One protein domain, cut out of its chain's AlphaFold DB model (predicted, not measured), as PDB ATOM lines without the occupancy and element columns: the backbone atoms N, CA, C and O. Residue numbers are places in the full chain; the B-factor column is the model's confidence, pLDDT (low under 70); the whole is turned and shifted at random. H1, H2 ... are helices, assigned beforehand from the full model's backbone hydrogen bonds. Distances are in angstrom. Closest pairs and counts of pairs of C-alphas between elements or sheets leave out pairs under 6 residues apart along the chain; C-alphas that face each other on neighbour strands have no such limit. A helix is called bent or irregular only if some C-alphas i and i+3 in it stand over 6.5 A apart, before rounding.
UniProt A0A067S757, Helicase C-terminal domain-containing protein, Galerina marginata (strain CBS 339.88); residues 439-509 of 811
ATOM      1  N   PHE A 439     112.183 109.347  63.509       67.06
ATOM      2  CA  PHE A 439     113.271 108.358  63.539       67.06
ATOM      3  C   PHE A 439     113.244 107.407  64.757       67.06
ATOM      4  O   PHE A 439     114.158 106.595  64.912       67.06
ATOM      5  N   GLN A 440     112.244 107.524  65.636       68.31
ATOM      6  CA  GLN A 440     112.021 106.662  66.808       68.31
ATOM      7  C   GLN A 440     110.936 105.590  66.567       68.31
ATOM      8  O   GLN A 440     110.738 104.732  67.425       68.31
ATOM      9  N   PHE A 441     110.289 105.604  65.391       68.62
ATOM     10  CA  PHE A 441     109.388 104.553  64.887       68.62
ATOM     11  C   PHE A 441     108.202 104.201  65.807       68.62
ATOM     12  O   PHE A 441     107.913 103.030  66.048       68.62
ATOM     13  N   PHE A 442     107.491 105.215  66.309       75.81
ATOM     14  CA  PHE A 442     106.216 105.016  67.006       75.81
ATOM     15  C   PHE A 442     105.041 104.833  66.018       75.81
ATOM     16  O   PHE A 442     105.068 105.429  64.939       75.81
ATOM     17  N   PRO A 443     103.988 104.063  66.367       72.81
ATOM     18  CA  PRO A 443     102.775 103.947  65.549       72.81
ATOM     19  C   PRO A 443     101.973 105.259  65.482       72.81
ATOM     20  O   PRO A 443     101.825 105.930  66.503       72.81
ATOM     21  N   ASP A 444     101.347 105.566  64.337       68.25
ATOM     22  CA  ASP A 444     100.530 106.787  64.130       68.25
ATOM     23  C   ASP A 444      99.364 106.951  65.124       68.25
ATOM     24  O   ASP A 444      98.880 108.060  65.349       68.25
ATOM     25  N   LYS A 445      98.913 105.858  65.749       74.38
ATOM     26  CA  LYS A 445      97.866 105.883  66.780       74.38
ATOM     27  C   LYS A 445      98.351 106.459  68.118       74.38
ATOM     28  O   LYS A 445      97.538 106.989  68.871       74.38
ATOM     29  N   LEU A 446      99.651 106.387  68.427       79.00
ATOM     30  CA  LEU A 446     100.184 106.853  69.713       79.00
ATOM     31  C   LEU A 446     100.079 108.382  69.894       79.00
ATOM     32  O   LEU A 446      99.610 108.784  70.959       79.00
ATOM     33  N   PRO A 447     100.428 109.240  68.910       75.50
ATOM     34  CA  PRO A 447     100.175 110.681  68.998       75.50
ATOM     35  C   PRO A 447      98.705 111.024  69.270       75.50
ATOM     36  O   PRO A 447      98.428 111.827  70.152       75.50
ATOM     37  N   VAL A 448      97.758 110.356  68.599       78.44
ATOM     38  CA  VAL A 448      96.316 110.600  68.798       78.44
ATOM     39  C   VAL A 448      95.900 110.303  70.245       78.44
ATOM     40  O   VAL A 448      95.283 111.146  70.891       78.44
ATOM     41  N   LEU A 449      96.311 109.153  70.793       80.50
ATOM     42  CA  LEU A 449      96.056 108.791  72.196       80.50
ATOM     43  C   LEU A 449      96.755 109.747  73.187       80.50
ATOM     44  O   LEU A 449      96.237 110.007  74.273       80.50
ATOM     45  N   GLN A 450      97.921 110.294  72.827       79.94
ATOM     46  CA  GLN A 450      98.641 111.294  73.625       79.94
ATOM     47  C   GLN A 450      97.976 112.680  73.595       79.94
ATOM     48  O   GLN A 450      98.016 113.370  74.612       79.94
ATOM     49  N   ASP A 451      97.344 113.077  72.488       78.56
ATOM     50  CA  ASP A 451      96.638 114.359  72.348       78.56
ATOM     51  C   ASP A 451      95.211 114.343  72.933       78.56
ATOM     52  O   ASP A 451      94.699 115.396  73.335       78.56
ATOM     53  N   CYS A 452      94.590 113.166  73.091       80.44
ATOM     54  CA  CYS A 452      93.313 113.021  73.799       80.44
ATOM     55  C   CYS A 452      93.388 113.479  75.271       80.44
ATOM     56  O   CYS A 452      92.507 114.211  75.722       80.44
ATOM     57  N   GLU A 453      94.448 113.140  76.020       75.25
ATOM     58  CA  GLU A 453      94.609 113.554  77.431       75.25
ATOM     59  C   GLU A 453      94.573 115.086  77.641       75.25
ATOM     60  O   GLU A 453      93.771 115.564  78.455       75.25
ATOM     61  N   PRO A 454      95.394 115.907  76.947       76.62
ATOM     62  CA  PRO A 454      95.334 117.357  77.074       76.62
ATOM     63  C   PRO A 454      94.070 117.959  76.449       76.62
ATOM     64  O   PRO A 454      93.661 119.030  76.896       76.62
ATOM     65  N   ALA A 455      93.435 117.321  75.457       79.06
ATOM     66  CA  ALA A 455      92.169 117.791  74.889       79.06
ATOM     67  C   ALA A 455      90.992 117.595  75.862       79.06
ATOM     68  O   ALA A 455      90.315 118.567  76.200       79.06
ATOM     69  N   ALA A 456      90.822 116.395  76.424       77.88
ATOM     70  CA  ALA A 456      89.832 116.121  77.467       77.88
ATOM     71  C   ALA A 456      90.057 117.004  78.712       77.88
ATOM     72  O   ALA A 456      89.108 117.518  79.305       77.88
ATOM     73  N   HIS A 457      91.317 117.276  79.072       76.62
ATOM     74  CA  HIS A 457      91.645 118.210  80.152       76.62
ATOM     75  C   HIS A 457      91.308 119.676  79.822       76.62
ATOM     76  O   HIS A 457      90.899 120.412  80.720       76.62
ATOM     77  N   LYS A 458      91.461 120.134  78.571       78.25
ATOM     78  CA  LYS A 458      91.001 121.473  78.148       78.25
ATOM     79  C   LYS A 458      89.475 121.567  78.219       78.25
ATOM     80  O   LYS A 458      88.975 122.513  78.821       78.25
ATOM     81  N   ARG A 459      88.770 120.549  77.706       78.62
ATOM     82  CA  ARG A 459      87.303 120.404  77.759       78.62
ATOM     83  C   ARG A 459      86.773 120.478  79.193       78.62
ATOM     84  O   ARG A 459      85.873 121.257  79.463       78.62
ATOM     85  N   PHE A 460      87.372 119.735  80.127       75.12
ATOM     86  CA  PHE A 460      86.966 119.722  81.542       75.12
ATOM     87  C   PHE A 460      87.179 121.065  82.274       75.12
ATOM     88  O   PHE A 460      86.573 121.298  83.315       75.12
ATOM     89  N   ASN A 461      88.044 121.945  81.756       77.12
ATOM     90  CA  ASN A 461      88.361 123.246  82.357       77.12
ATOM     91  C   ASN A 461      87.862 124.439  81.505       77.12
ATOM     92  O   ASN A 461      88.341 125.555  81.702       77.12
ATOM     93  N   ASP A 462      86.956 124.208  80.545       75.44
ATOM     94  CA  ASP A 462      86.400 125.214  79.620       75.44
ATOM     95  C   ASP A 462      87.461 126.061  78.869       75.44
ATOM     96  O   ASP A 462      87.260 127.243  78.577       75.44
ATOM     97  N   ILE A 463      88.619 125.469  78.540       74.62
ATOM     98  CA  ILE A 463      89.733 126.167  77.872       74.62
ATOM     99  C   ILE A 463      89.591 126.049  76.341       74.62
ATOM    100  O   ILE A 463      89.775 124.950  75.813       74.62
ATOM    101  N   PRO A 464      89.328 127.144  75.596       73.69
ATOM    102  CA  PRO A 464      89.200 127.096  74.138       73.69
ATOM    103  C   PRO A 464      90.545 126.864  73.434       73.69
ATOM    104  O   PRO A 464      91.614 127.201  73.954       73.69
ATOM    105  N   ALA A 465      90.497 126.340  72.207       72.50
ATOM    106  CA  ALA A 465      91.668 126.224  71.347       72.50
ATOM    107  C   ALA A 465      92.226 127.614  70.982       72.50
ATOM    108  O   ALA A 465      91.482 128.560  70.716       72.50
ATOM    109  N   VAL A 466      93.554 127.734  70.937       73.25
ATOM    110  CA  VAL A 466      94.260 128.969  70.561       73.25
ATOM    111  C   VAL A 466      94.893 128.764  69.191       73.25
ATOM    112  O   VAL A 466      95.716 127.865  69.028       73.25
ATOM    113  N   ALA A 467      94.522 129.595  68.215       67.69
ATOM    114  CA  ALA A 467      95.090 129.543  66.870       67.69
ATOM    115  C   ALA A 467      96.616 129.754  66.898       67.69
ATOM    116  O   ALA A 467      97.129 130.609  67.634       67.69
ATOM    117  N   ARG A 468      97.353 128.983  66.088       65.38
ATOM    118  CA  ARG A 468      98.806 129.160  65.960       65.38
ATOM    119  C   ARG A 468      99.119 130.489  65.267       65.38
ATOM    120  O   ARG A 468      98.353 130.979  64.443       65.38
ATOM    121  N   LYS A 469     100.268 131.077  65.596       65.62
ATOM    122  CA  LYS A 469     100.783 132.246  64.867       65.62
ATOM    123  C   LYS A 469     101.396 131.776  63.540       65.62
ATOM    124  O   LYS A 469     102.017 130.713  63.554       65.62
ATOM    125  N   PRO A 470     101.285 132.545  62.442       63.44
ATOM    126  CA  PRO A 470     102.017 132.245  61.215       63.44
ATOM    127  C   PRO A 470     103.529 132.287  61.476       63.44
ATOM    128  O   PRO A 470     104.020 133.152  62.207       63.44
ATOM    129  N   VAL A 471     104.256 131.332  60.896       58.09
ATOM    130  CA  VAL A 471     105.718 131.169  61.033       58.09
ATOM    131  C   VAL A 471     106.406 131.187  59.664       58.09
ATOM    132  O   VAL A 471     107.571 131.567  59.568       58.09
ATOM    133  N   THR A 472     105.695 130.809  58.600       57.84
ATOM    134  CA  THR A 472     106.162 130.838  57.205       57.84
ATOM    135  C   THR A 472     105.148 131.547  56.313       57.84
ATOM    136  O   THR A 472     103.963 131.557  56.625       57.84
ATOM    137  N   GLU A 473     105.585 132.066  55.165       53.38
ATOM    138  CA  GLU A 473     104.720 132.765  54.194       53.38
ATOM    139  C   GLU A 473     103.618 131.866  53.587       53.38
ATOM    140  O   GLU A 473     102.633 132.365  53.055       53.38
ATOM    141  N   GLU A 474     103.746 130.543  53.738       52.22
ATOM    142  CA  GLU A 474     102.735 129.531  53.393       52.22
ATOM    143  C   GLU A 474     101.546 129.467  54.383       52.22
ATOM    144  O   GLU A 474     100.517 128.874  54.065       52.22
ATOM    145  N   ASP A 475     101.656 130.054  55.587       61.19
ATOM    146  CA  ASP A 475     100.609 130.022  56.625       61.19
ATOM    147  C   ASP A 475      99.496 131.059  56.340       61.19
ATOM    148  O   ASP A 475      99.342 132.055  57.053       61.19
ATOM    149  N   MET A 476      98.727 130.835  55.269       70.19
ATOM    150  CA  MET A 476      97.607 131.693  54.858       70.19
ATOM    151  C   MET A 476      96.487 131.755  55.922       70.19
ATOM    152  O   MET A 476      96.217 130.736  56.566       70.19
ATOM    153  N   PRO A 477      95.775 132.895  56.078       68.56
ATOM    154  CA  PRO A 477      94.733 133.062  57.102       68.56
ATOM    155  C   PRO A 477      93.662 131.965  57.079       68.56
ATOM    156  O   PRO A 477      93.372 131.372  58.113       68.56
ATOM    157  N   ASP A 478      93.154 131.631  55.893       73.19
ATOM    158  CA  ASP A 478      92.100 130.633  55.687       73.19
ATOM    159  C   ASP A 478      92.507 129.234  56.196       73.19
ATOM    160  O   ASP A 478      91.669 128.473  56.681       73.19
ATOM    161  N   ILE A 479      93.803 128.900  56.123       73.06
ATOM    162  CA  ILE A 479      94.363 127.635  56.626       73.06
ATOM    163  C   ILE A 479      94.415 127.666  58.158       73.06
ATOM    164  O   ILE A 479      94.003 126.707  58.808       73.06
ATOM    165  N   LEU A 480      94.854 128.786  58.741       71.38
ATOM    166  CA  LEU A 480      94.909 128.980  60.196       71.38
ATOM    167  C   LEU A 480      93.512 128.949  60.840       71.38
ATOM    168  O   LEU A 480      93.365 128.460  61.960       71.38
ATOM    169  N   GLU A 481      92.481 129.436  60.142       73.81
ATOM    170  CA  GLU A 481      91.086 129.335  60.589       73.81
ATOM    171  C   GLU A 481      90.557 127.892  60.506       73.81
ATOM    172  O   GLU A 481      89.926 127.428  61.455       73.81
ATOM    173  N   GLN A 482      90.868 127.138  59.444       75.06
ATOM    174  CA  GLN A 482      90.493 125.715  59.324       75.06
ATOM    175  C   GLN A 482      91.184 124.828  60.374       75.06
ATOM    176  O   GLN A 482      90.545 123.962  60.978       75.06
ATOM    177  N   GLU A 483      92.468 125.067  60.645       73.44
ATOM    178  CA  GLU A 483      93.219 124.418  61.729       73.44
ATOM    179  C   GLU A 483      92.656 124.771  63.113       73.44
ATOM    180  O   GLU A 483      92.629 123.928  64.009       73.44
ATOM    181  N   TRP A 484      92.177 126.004  63.308       70.44
ATOM    182  CA  TRP A 484      91.540 126.403  64.562       70.44
ATOM    183  C   TRP A 484      90.166 125.747  64.752       70.44
ATOM    184  O   TRP A 484      89.889 125.248  65.843       70.44
ATOM    185  N   ILE A 485      89.336 125.690  63.703       76.75
ATOM    186  CA  ILE A 485      88.031 125.008  63.726       76.75
ATOM    187  C   ILE A 485      88.217 123.524  64.061       76.75
ATOM    188  O   ILE A 485      87.639 123.044  65.032       76.75
ATOM    189  N   THR A 486      89.083 122.819  63.334       73.94
ATOM    190  CA  THR A 486      89.329 121.380  63.552       73.94
ATOM    191  C   THR A 486      89.932 121.084  64.932       73.94
ATOM    192  O   THR A 486      89.533 120.118  65.583       73.94
ATOM    193  N   ALA A 487      90.822 121.940  65.453       73.69
ATOM    194  CA  ALA A 487      91.333 121.813  66.822       73.69
ATOM    195  C   ALA A 487      90.261 122.084  67.900       73.69
ATOM    196  O   ALA A 487      90.280 121.463  68.966       73.69
ATOM    197  N   GLN A 488      89.324 122.999  67.635       74.69
ATOM    198  CA  GLN A 488      88.192 123.290  68.515       74.69
ATOM    199  C   GLN A 488      87.170 122.137  68.502       74.69
ATOM    200  O   GLN A 488      86.709 121.732  69.566       74.69
ATOM    201  N   GLU A 489      86.873 121.558  67.335       77.62
ATOM    202  CA  GLU A 489      86.024 120.368  67.176       77.62
ATOM    203  C   GLU A 489      86.618 119.153  67.904       77.62
ATOM    204  O   GLU A 489      85.936 118.540  68.728       77.62
ATOM    205  N   PHE A 490      87.913 118.872  67.713       77.00
ATOM    206  CA  PHE A 490      88.627 117.821  68.451       77.00
ATOM    207  C   PHE A 490      88.547 118.038  69.971       77.00
ATOM    208  O   PHE A 490      88.269 117.103  70.719       77.00
ATOM    209  N   SER A 491      88.701 119.280  70.449       72.44
ATOM    210  CA  SER A 491      88.585 119.593  71.881       72.44
ATOM    211  C   SER A 491      87.152 119.513  72.433       72.44
ATOM    212  O   SER A 491      86.993 119.411  73.649       72.44
ATOM    213  N   VAL A 492      86.118 119.565  71.588       71.75
ATOM    214  CA  VAL A 492      84.716 119.327  71.983       71.75
ATOM    215  C   VAL A 492      84.403 117.828  72.012       71.75
ATOM    216  O   VAL A 492      83.666 117.383  72.892       71.75
ATOM    217  N   GLN A 493      84.975 117.055  71.086       74.94
ATOM    218  CA  GLN A 493      84.762 115.613  70.969       74.94
ATOM    219  C   GLN A 493      85.614 114.781  71.946       74.94
ATOM    220  O   GLN A 493      85.188 113.697  72.333       74.94
ATOM    221  N   ALA A 494      86.789 115.265  72.365       73.69
ATOM    222  CA  ALA A 494      87.726 114.503  73.193       73.69
ATOM    223  C   ALA A 494      87.145 114.076  74.552       73.69
ATOM    224  O   ALA A 494      86.668 114.902  75.338       73.69
ATOM    225  N   GLU A 495      87.250 112.784  74.850       73.44
ATOM    226  CA  GLU A 495      86.873 112.147  76.116       73.44
ATOM    227  C   GLU A 495      88.129 111.603  76.824       73.44
ATOM    228  O   GLU A 495      89.167 111.431  76.176       73.44
ATOM    229  N   PRO A 496      88.111 111.420  78.160       76.25
ATOM    230  CA  PRO A 496      89.218 110.767  78.852       76.25
ATOM    231  C   PRO A 496      89.360 109.323  78.353       76.25
ATOM    232  O   PRO A 496      88.355 108.654  78.128       76.25
ATOM    233  N   LEU A 497      90.601 108.856  78.202       77.19
ATOM    234  CA  LEU A 497      90.878 107.483  77.777       77.19
ATOM    235  C   LEU A 497      90.418 106.483  78.844       77.19
ATOM    236  O   LEU A 497      90.597 106.736  80.040       77.19
ATOM    237  N   ASP A 498      89.855 105.363  78.394       82.88
ATOM    238  CA  ASP A 498      89.468 104.241  79.254       82.88
ATOM    239  C   ASP A 498      90.695 103.380  79.625       82.88
ATOM    240  O   ASP A 498      91.775 103.535  79.045       82.88
ATOM    241  N   ASP A 499      90.550 102.459  80.581       75.50
ATOM    242  CA  ASP A 499      91.653 101.587  81.016       75.50
ATOM    243  C   ASP A 499      92.207 100.739  79.831       75.50
ATOM    244  O   ASP A 499      93.427 100.622  79.687       75.50
ATOM    245  N   ASP A 500      91.353 100.270  78.906       78.75
ATOM    246  CA  ASP A 500      91.743  99.545  77.671       78.75
ATOM    247  C   ASP A 500      92.608 100.392  76.704       78.75
ATOM    248  O   ASP A 500      93.511  99.884  76.027       78.75
ATOM    249  N   ASP A 501      92.350 101.700  76.614       79.50
ATOM    250  CA  ASP A 501      93.123 102.623  75.772       79.50
ATOM    251  C   ASP A 501      94.468 102.983  76.422       79.50
ATOM    252  O   ASP A 501      95.466 103.211  75.729       79.50
ATOM    253  N   LEU A 502      94.519 103.019  77.758       77.75
ATOM    254  CA  LEU A 502      95.757 103.216  78.512       77.75
ATOM    255  C   LEU A 502      96.707 102.020  78.357       77.75
ATOM    256  O   LEU A 502      97.912 102.232  78.193       77.75
ATOM    257  N   GLU A 503      96.194 100.786  78.327       81.31
ATOM    258  CA  GLU A 503      97.014  99.606  78.023       81.31
ATOM    259  C   GLU A 503      97.571  99.660  76.588       81.31
ATOM    260  O   GLU A 503      98.785  99.515  76.404       81.31
ATOM    261  N   GLN A 504      96.751  99.997  75.583       76.69
ATOM    262  CA  GLN A 504      97.215 100.202  74.196       76.69
ATOM    263  C   GLN A 504      98.268 101.319  74.079       76.69
ATOM    264  O   GLN A 504      99.277 101.161  73.382       76.69
ATOM    265  N   LYS A 505      98.082 102.441  74.790       79.06
ATOM    266  CA  LYS A 505      99.058 103.540  74.871       79.06
ATOM    267  C   LYS A 505     100.399 103.039  75.413       79.06
ATOM    268  O   LYS A 505     101.446 103.399  74.872       79.06
ATOM    269  N   GLU A 506     100.394 102.192  76.444       79.00
ATOM    270  CA  GLU A 506     101.624 101.577  76.942       79.00
ATOM    271  C   GLU A 506     102.239 100.564  75.962       79.00
ATOM    272  O   GLU A 506     103.464 100.534  75.836       79.00
ATOM    273  N   GLU A 507     101.449  99.739  75.267       78.06
ATOM    274  CA  GLU A 507     101.968  98.805  74.254       78.06
ATOM    275  C   GLU A 507     102.674  99.539  73.107       78.06
ATOM    276  O   GLU A 507     103.798  99.182  72.742       78.06
ATOM    277  N   TYR A 508     102.092 100.625  72.592       78.69
ATOM    278  CA  TYR A 508     102.728 101.434  71.548       78.69
ATOM    279  C   TYR A 508     104.001 102.151  72.027       78.69
ATOM    280  O   TYR A 508     104.929 102.335  71.237       78.69
ATOM    281  N   ILE A 509     104.099 102.504  73.315       76.19
ATOM    282  CA  ILE A 509     105.344 103.021  73.911       76.19
ATOM    283  C   ILE A 509     106.403 101.912  74.023       76.19
ATOM    284  O   ILE A 509     107.573 102.162  73.731       76.19
TER     285      ILE A 509
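What this domain is: This is residues 439 to 509 of the 811 residues of the protein "Helicase C-terminal domain-containing protein" of Galerina marginata (strain CBS 339.88) (UniProt A0A067S757). Three helices make a loose, flat frame: H1 stands in the middle, the long helix H2 reaches away from it as an arm after meeting it near one end, and the short H3 packs on the other end of H1, on the side away from H2. The link from H1 to H2 folds back along H2, and at the far end of that arm residues 471 to 476 stick out free. The printed part has 71 residues, with three named helices in the order H1, H2, H3 and no named strand; the class is all helix. It is loose, with a radius of gyration of the C-alphas of 14.7 A, and its C-alphas span 40 by 35 by 13 A.

How they stand to each other: H1, residues 445 to 460, touches both other helices. With residues 455 to 459 alone it touches H2, residues 477 to 493, which takes part with residues 490 to 492 alone. The closest C-alphas of H1 and H2 are those of Ala 455 and Ser 491, 5.0 A apart. Their lines are about perpendicular, at 79 degrees, and their centres are 15.0 A apart. With residues 446 to 450 alone, H1 touches H3, residues 499 to 509. The closest C-alphas of H1 and H3 are those of Leu 446 and Lys 505, 6.2 A apart. These two helices run opposite ways at a steep tilt of 46 degrees. H2 and H3 are apart, though they follow each other in the chain. In H2 and H3 every O i to N i+4 pair is within hydrogen-bond range; in H1 10 of 12 are.

Where its parts are: H1 begins with C-alpha 445 at (97.866, 105.883, 66.780) and measures 23.0 A from its first to its last C-alpha. H2, the longest helix by residues, begins with C-alpha 477 at (94.733, 133.062, 57.102) and measures 24.4 A. H3 measures 15.5 A and ends with C-alpha 509 at (105.344, 103.021, 73.911). No helix is bent.

The domain as a whole: The two C-alphas farthest apart, those of Glu 473 and Asp 499, are 43.2 A from each other, and the first and last printed C-alphas, of Phe 439 and Ile 509, are 14.1 A apart. The printed part has no cut. The link from H1 to H2, residues 461 to 476, is long, and the link from H2 to H3, with 5 residues, is tight. The mean pLDDT of the printed part is 73.6. Residues 439 to 441, 444, 467 to 475 and 477 are under 70, the model's low confidence.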